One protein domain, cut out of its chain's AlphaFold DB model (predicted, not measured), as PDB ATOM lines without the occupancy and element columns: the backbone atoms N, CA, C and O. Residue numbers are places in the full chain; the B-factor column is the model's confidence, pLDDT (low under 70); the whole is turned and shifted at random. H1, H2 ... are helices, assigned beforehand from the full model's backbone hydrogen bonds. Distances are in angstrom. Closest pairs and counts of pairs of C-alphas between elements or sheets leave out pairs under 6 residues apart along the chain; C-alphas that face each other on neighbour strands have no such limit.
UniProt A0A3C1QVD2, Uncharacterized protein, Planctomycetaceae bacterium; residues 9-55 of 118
ATOM      1  N   ASP A   9      39.250  13.349 -39.980       71.94
ATOM      2  CA  ASP A   9      39.104  11.904 -40.155       71.94
ATOM      3  C   ASP A   9      40.395  11.158 -40.521       71.94
ATOM      4  O   ASP A   9      40.367   9.936 -40.696       71.94
ATOM      5  N   GLN A  10      41.533  11.850 -40.606       79.12
ATOM      6  CA  GLN A  10      42.803  11.245 -41.008       79.12
ATOM      7  C   GLN A  10      43.765  11.044 -39.833       79.12
ATOM      8  O   GLN A  10      43.804  11.807 -38.866       79.12
ATOM      9  N   CYS A  11      44.528   9.956 -39.904       81.81
ATOM     10  CA  CYS A  11      45.604   9.632 -38.981       81.81
ATOM     11  C   CYS A  11      46.757  10.622 -39.154       81.81
ATOM     12  O   CYS A  11      47.248  10.796 -40.266       81.81
ATOM     13  N   LEU A  12      47.257  11.169 -38.045       77.75
ATOM     14  CA  LEU A  12      48.378  12.116 -38.039       77.75
ATOM     15  C   LEU A  12      49.689  11.532 -38.597       77.75
ATOM     16  O   LEU A  12      50.536  12.287 -39.052       77.75
ATOM     17  N   CYS A  13      49.866  10.205 -38.566       79.38
ATOM     18  CA  CYS A  13      51.091   9.560 -39.053       79.38
ATOM     19  C   CYS A  13      51.008   9.011 -40.480       79.38
ATOM     20  O   CYS A  13      52.034   8.900 -41.137       79.38
ATOM     21  N   CYS A  14      49.840   8.541 -40.924       80.56
ATOM     22  CA  CYS A  14      49.747   7.730 -42.145       80.56
ATOM     23  C   CYS A  14      48.490   7.985 -42.975       80.56
ATOM     24  O   CYS A  14      48.151   7.152 -43.811       80.56
ATOM     25  N   GLU A  15      47.756   9.065 -42.681       80.31
ATOM     26  CA  GLU A  15      46.579   9.549 -43.428       80.31
ATOM     27  C   GLU A  15      45.389   8.568 -43.520       80.31
ATOM     28  O   GLU A  15      44.308   8.911 -43.989       80.31
ATOM     29  N   ARG A  16      45.525   7.348 -42.982       82.50
ATOM     30  CA  ARG A  16      44.445   6.356 -42.873       82.50
ATOM     31  C   ARG A  16      43.314   6.846 -41.977       82.50
ATOM     32  O   ARG A  16      43.519   7.692 -41.110       82.50
ATOM     33  N   LYS A  17      42.147   6.204 -42.093       82.88
ATOM     34  CA  LYS A  17      40.973   6.480 -41.254       82.88
ATOM     35  C   LYS A  17      41.335   6.516 -39.764       82.88
ATOM     36  O   LYS A  17      41.833   5.537 -39.195       82.88
ATOM     37  N   ARG A  18      41.072   7.660 -39.141       82.44
ATOM     38  CA  ARG A  18      41.278   7.914 -37.718       82.44
ATOM     39  C   ARG A  18      40.244   7.163 -36.888       82.44
ATOM     40  O   ARG A  18      39.070   7.105 -37.237       82.44
ATOM     41  N   ILE A  19      40.688   6.612 -35.760       79.31
ATOM     42  CA  ILE A  19      39.828   5.860 -34.838       79.31
ATOM     43  C   ILE A  19      39.919   6.443 -33.428       79.31
ATOM     44  O   ILE A  19      38.899   6.750 -32.819       79.31
ATOM     45  N   ALA A  20      41.132   6.646 -32.905       76.31
ATOM     46  CA  ALA A  20      41.330   7.092 -31.529       76.31
ATOM     47  C   ALA A  20      42.541   8.019 -31.411       76.31
ATOM     48  O   ALA A  20      43.568   7.791 -32.040       76.31
ATOM     49  N   ARG A  21      42.419   9.079 -30.597       76.75
ATOM     50  CA  ARG A  21      43.523  10.003 -30.257       76.75
ATOM     51  C   ARG A  21      44.308  10.567 -31.458       76.75
ATOM     52  O   ARG A  21      45.490  10.846 -31.335       76.75
ATOM     53  N   GLY A  22      43.669  10.758 -32.615       78.81
ATOM     54  CA  GLY A  22      44.359  11.281 -33.810       78.81
ATOM     55  C   GLY A  22      45.050  10.214 -34.659       78.81
ATOM     56  O   GLY A  22      45.627  10.548 -35.684       78.81
ATOM     57  N   LEU A  23      44.957   8.939 -34.273       84.50
ATOM     58  CA  LEU A  23      45.612   7.824 -34.946       84.50
ATOM     59  C   LEU A  23      44.612   6.789 -35.482       84.50
ATOM     60  O   LEU A  23      43.478   6.659 -35.002       84.50
ATOM     61  N   CYS A  24      45.054   6.028 -36.484       86.00
ATOM     62  CA  CYS A  24      44.407   4.789 -36.917       86.00
ATOM     63  C   CYS A  24      44.718   3.638 -35.938       86.00
ATOM     64  O   CYS A  24      45.594   3.763 -35.080       86.00
ATOM     65  N   SER A  25      44.032   2.499 -36.070       84.62
ATOM     66  CA  SER A  25      44.211   1.332 -35.182       84.62
ATOM     67  C   SER A  25      45.661   0.850 -35.106       84.62
ATOM     68  O   SER A  25      46.151   0.567 -34.016       84.62
ATOM     69  N   ALA A  26      46.355   0.790 -36.246       84.88
ATOM     70  CA  ALA A  26      47.735   0.322 -36.320       84.88
ATOM     71  C   ALA A  26      48.701   1.275 -35.600       84.88
ATOM     72  O   ALA A  26      49.429   0.852 -34.706       84.88
ATOM     73  N   CYS A  27      48.662   2.571 -35.926       84.00
ATOM     74  CA  CYS A  27      49.524   3.567 -35.285       84.00
ATOM     75  C   CYS A  27      49.225   3.692 -33.786       84.00
ATOM     76  O   CYS A  27      50.149   3.826 -32.988       84.00
ATOM     77  N   TYR A  28      47.954   3.586 -33.391       85.69
ATOM     78  CA  TYR A  28      47.567   3.589 -31.984       85.69
ATOM     79  C   TYR A  28      48.107   2.362 -31.231       85.69
ATOM     80  O   TYR A  28      48.633   2.499 -30.129       85.69
ATOM     81  N   ALA A  29      48.048   1.167 -31.830       84.56
ATOM     82  CA  ALA A  29      48.617  -0.045 -31.241       84.56
ATOM     83  C   ALA A  29      50.145   0.044 -31.086       84.56
ATOM     84  O   ALA A  29      50.680  -0.363 -30.053       84.56
ATOM     85  N   THR A  30      50.842   0.618 -32.070       86.12
ATOM     86  CA  THR A  30      52.287   0.867 -31.986       86.12
ATOM     87  C   THR A  30      52.613   1.866 -30.882       86.12
ATOM     88  O   THR A  30      53.465   1.575 -30.048       86.12
ATOM     89  N   ALA A  31      51.896   2.991 -30.804       83.62
ATOM     90  CA  ALA A  31      52.078   3.976 -29.737       83.62
ATOM     91  C   ALA A  31      51.885   3.346 -28.348       83.62
ATOM     92  O   ALA A  31      52.713   3.526 -27.459       83.62
ATOM     93  N   LEU A  32      50.847   2.520 -28.174       83.62
ATOM     94  CA  LEU A  32      50.635   1.772 -26.934       83.62
ATOM     95  C   LEU A  32      51.766   0.785 -26.630       83.62
ATOM     96  O   LEU A  32      52.112   0.614 -25.464       83.62
ATOM     97  N   ARG A  33      52.334   0.124 -27.644       85.88
ATOM     98  CA  ARG A  33      53.469  -0.785 -27.452       85.88
ATOM     99  C   ARG A  33      54.684  -0.023 -26.924       85.88
ATOM    100  O   ARG A  33      55.240  -0.448 -25.922       85.88
ATOM    101  N   VAL A  34      55.027   1.113 -27.530       81.94
ATOM    102  CA  VAL A  34      56.155   1.961 -27.101       81.94
ATOM    103  C   VAL A  34      55.957   2.454 -25.660       81.94
ATOM    104  O   VAL A  34      56.880   2.367 -24.851       81.94
ATOM    105  N   ILE A  35      54.735   2.875 -25.303       83.31
ATOM    106  CA  ILE A  35      54.396   3.273 -23.925       83.31
ATOM    107  C   ILE A  35      54.564   2.101 -22.951       83.31
ATOM    108  O   ILE A  35      55.113   2.264 -21.864       83.31
ATOM    109  N   ARG A  36      54.094   0.905 -23.324       82.12
ATOM    110  CA  ARG A  36      54.192  -0.294 -22.474       82.12
ATOM    111  C   ARG A  36      55.623  -0.799 -22.319       82.12
ATOM    112  O   ARG A  36      55.919  -1.382 -21.283       82.12
ATOM    113  N   SER A  37      56.478  -0.580 -23.315       83.88
ATOM    114  CA  SER A  37      57.907  -0.900 -23.248       83.88
ATOM    115  C   SER A  37      58.705   0.091 -22.395       83.88
ATOM    116  O   SER A  37      59.828  -0.215 -22.018       83.88
ATOM    117  N   GLY A  38      58.145   1.266 -22.080       82.25
ATOM    118  CA  GLY A  38      58.830   2.307 -21.308       82.25
ATOM    119  C   GLY A  38      59.818   3.150 -22.120       82.25
ATOM    120  O   GLY A  38      60.528   3.963 -21.540       82.25
ATOM    121  N   GLU A  39      59.851   3.001 -23.447       76.69
ATOM    122  CA  GLU A  39      60.730   3.793 -24.320       76.69
ATOM    123  C   GLU A  39      60.278   5.255 -24.443       76.69
ATOM    124  O   GLU A  39      61.097   6.144 -24.672       76.69
ATOM    125  N   ARG A  40      58.967   5.503 -24.331       80.81
ATOM    126  CA  ARG A  40      58.356   6.840 -24.370       80.81
ATOM    127  C   ARG A  40      57.165   6.911 -23.431       80.81
ATOM    128  O   ARG A  40      56.395   5.957 -23.324       80.81
ATOM    129  N   THR A  41      56.963   8.062 -22.804       81.38
ATOM    130  CA  THR A  41      55.747   8.335 -22.027       81.38
ATOM    131  C   THR A  41      54.591   8.802 -22.923       81.38
ATOM    132  O   THR A  41      54.802   9.315 -24.022       81.38
ATOM    133  N   GLU A  42      53.339   8.644 -22.464       80.81
ATOM    134  CA  GLU A  42      52.169   9.203 -23.174       80.81
ATOM    135  C   GLU A  42      52.308  10.727 -23.329       80.81
ATOM    136  O   GLU A  42      51.967  11.272 -24.376       80.81
ATOM    137  N   GLN A  43      52.871  11.397 -22.319       73.56
ATOM    138  CA  GLN A  43      53.079  12.842 -22.315       73.56
ATOM    139  C   GLN A  43      54.041  13.284 -23.428       73.56
ATOM    140  O   GLN A  43      53.687  14.155 -24.213       73.56
ATOM    141  N   GLU A  44      55.182  12.607 -23.596       77.62
ATOM    142  CA  GLU A  44      56.129  12.908 -24.682       77.62
ATOM    143  C   GLU A  44      55.510  12.776 -26.080       77.62
ATOM    144  O   GLU A  44      55.878  13.502 -27.004       77.62
ATOM    145  N   LEU A  45      54.576  11.839 -26.260       78.06
ATOM    146  CA  LEU A  45      53.873  11.663 -27.531       78.06
ATOM    147  C   LEU A  45      52.836  12.772 -27.765       78.06
ATOM    148  O   LEU A  45      52.615  13.156 -28.914       78.06
ATOM    149  N   ILE A  46      52.215  13.287 -26.699       83.12
ATOM    150  CA  ILE A  46      51.316  14.448 -26.761       83.12
ATOM    151  C   ILE A  46      52.115  15.710 -27.096       83.12
ATOM    152  O   ILE A  46      51.735  16.436 -28.013       83.12
ATOM    153  N   ASP A  47      53.238  15.939 -26.413       79.38
ATOM    154  CA  ASP A  47      54.071  17.135 -26.586       79.38
ATOM    155  C   ASP A  47      54.667  17.213 -28.000       79.38
ATOM    156  O   ASP A  47      54.774  18.287 -28.588       79.38
ATOM    157  N   ARG A  48      54.988  16.057 -28.596       77.00
ATOM    158  CA  ARG A  48      55.434  15.948 -29.996       77.00
ATOM    159  C   ARG A  48      54.299  16.031 -31.021       77.00
ATOM    160  O   ARG A  48      54.563  15.945 -32.217       77.00
ATOM    161  N   GLY A  49      53.045  16.145 -30.584       73.12
ATOM    162  CA  GLY A  49      51.877  16.184 -31.466       73.12
ATOM    163  C   GLY A  49      51.585  14.863 -32.186       73.12
ATOM    164  O   GLY A  49      50.865  14.860 -33.182       73.12
ATOM    165  N   LEU A  50      52.128  13.738 -31.705       74.69
ATOM    166  CA  LEU A  50      51.941  12.411 -32.308       74.69
ATOM    167  C   LEU A  50      50.615  11.766 -31.889       74.69
ATOM    168  O   LEU A  50      50.038  10.981 -32.642       74.69
ATOM    169  N   ILE A  51      50.120  12.096 -30.695       81.62
ATOM    170  CA  ILE A  51      48.795  11.696 -30.220       81.62
ATOM    171  C   ILE A  51      48.051  12.895 -29.652       81.62
ATOM    172  O   ILE A  51      48.628  13.785 -29.036       81.62
ATOM    173  N   LEU A  52      46.734  12.895 -29.815       78.75
ATOM    174  CA  LEU A  52      45.889  13.905 -29.197       78.75
ATOM    175  C   LEU A  52      45.649  13.583 -27.715       78.75
ATOM    176  O   LEU A  52      45.448  12.412 -27.359       78.75
ATOM    177  N   PRO A  53      45.602  14.608 -26.847       75.19
ATOM    178  CA  PRO A  53      45.327  14.439 -25.428       75.19
ATOM    179  C   PRO A  53      43.919  13.884 -25.191       75.19
ATOM    180  O   PRO A  53      43.029  13.944 -26.042       75.19
ATOM    181  N   SER A  54      43.715  13.299 -24.013       71.06
ATOM    182  CA  SER A  54      42.630  12.340 -23.821       71.06
ATOM    183  C   SER A  54      41.215  12.867 -23.774       71.06
ATOM    184  O   SER A  54      40.338  12.051 -23.937       71.06
ATOM    185  N   LYS A  55      40.881  14.129 -23.519       66.19
ATOM    186  CA  LYS A  55      39.550  14.537 -22.985       66.19
ATOM    187  C   LYS A  55      39.131  13.840 -21.678       66.19
ATOM    188  O   LYS A  55      38.561  14.505 -20.822       66.19
TER     189      LYS A  55
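AT A GLANCE: This is residues 9 to 55 of the 118 residues of an uncharacterized protein of Planctomycetaceae bacterium (UniProt A0A3C1QVD2). A single longer helix, H1, forms one long side of a small domain; a looped stretch, residues 9 to 24, gathers at its beginning, and after a tight link the chain folds back so that the short helix H2 lies across from the second half of H1, at a steep angle to it. After H2 the last residues, 48 to 55, turn back toward the looped stretch. The printed part has 47 residues with two named helices, H1 then H2, and no named strand; the class is all helix, though under half of the residues, 19 of 47, are in named elements. It is compact, with a radius of gyration of the C-alphas of 10.0 A, and spans 28 by 19 by 16 A.

IN THESE COORDINATES: H1 is the longest helix, residues 25 to 37, 18.3 A from first to last C-alpha; it begins with C-alpha 25 at (44.211, 1.332, -35.182) and ends with C-alpha 37 at (57.907, -0.900, -23.248). H2 covers residues 42 to 47, 8.8 A long, and ends with C-alpha 47 at (54.071, 17.135, -26.586). Residues 9 to 24 hold no named element, and their C-alphas lie 5 to 14 A from the mean of all C-alphas.

HOW THE PARTS SIT: H1 and H2 are close but not clearly touching, with 1 pair of C-alphas within 8 A. The closest C-alphas are those of Ile 35 and Glu 42, 6.4 A apart. The two helices stand at a steep tilt of 66 degrees, opposite ways, and their centres are 12.5 A apart. In H1 and H2 every O i to N i+4 pair is within hydrogen-bond range.

THE WHOLE: The two C-alphas farthest apart are those of Asp 9 and Gly 38, 28.9 A. The printed part has no cut, and the link from H1 to H2 is tight, with 4 residues. The mean pLDDT of the printed part is 80.1, and residue 55 is under 70.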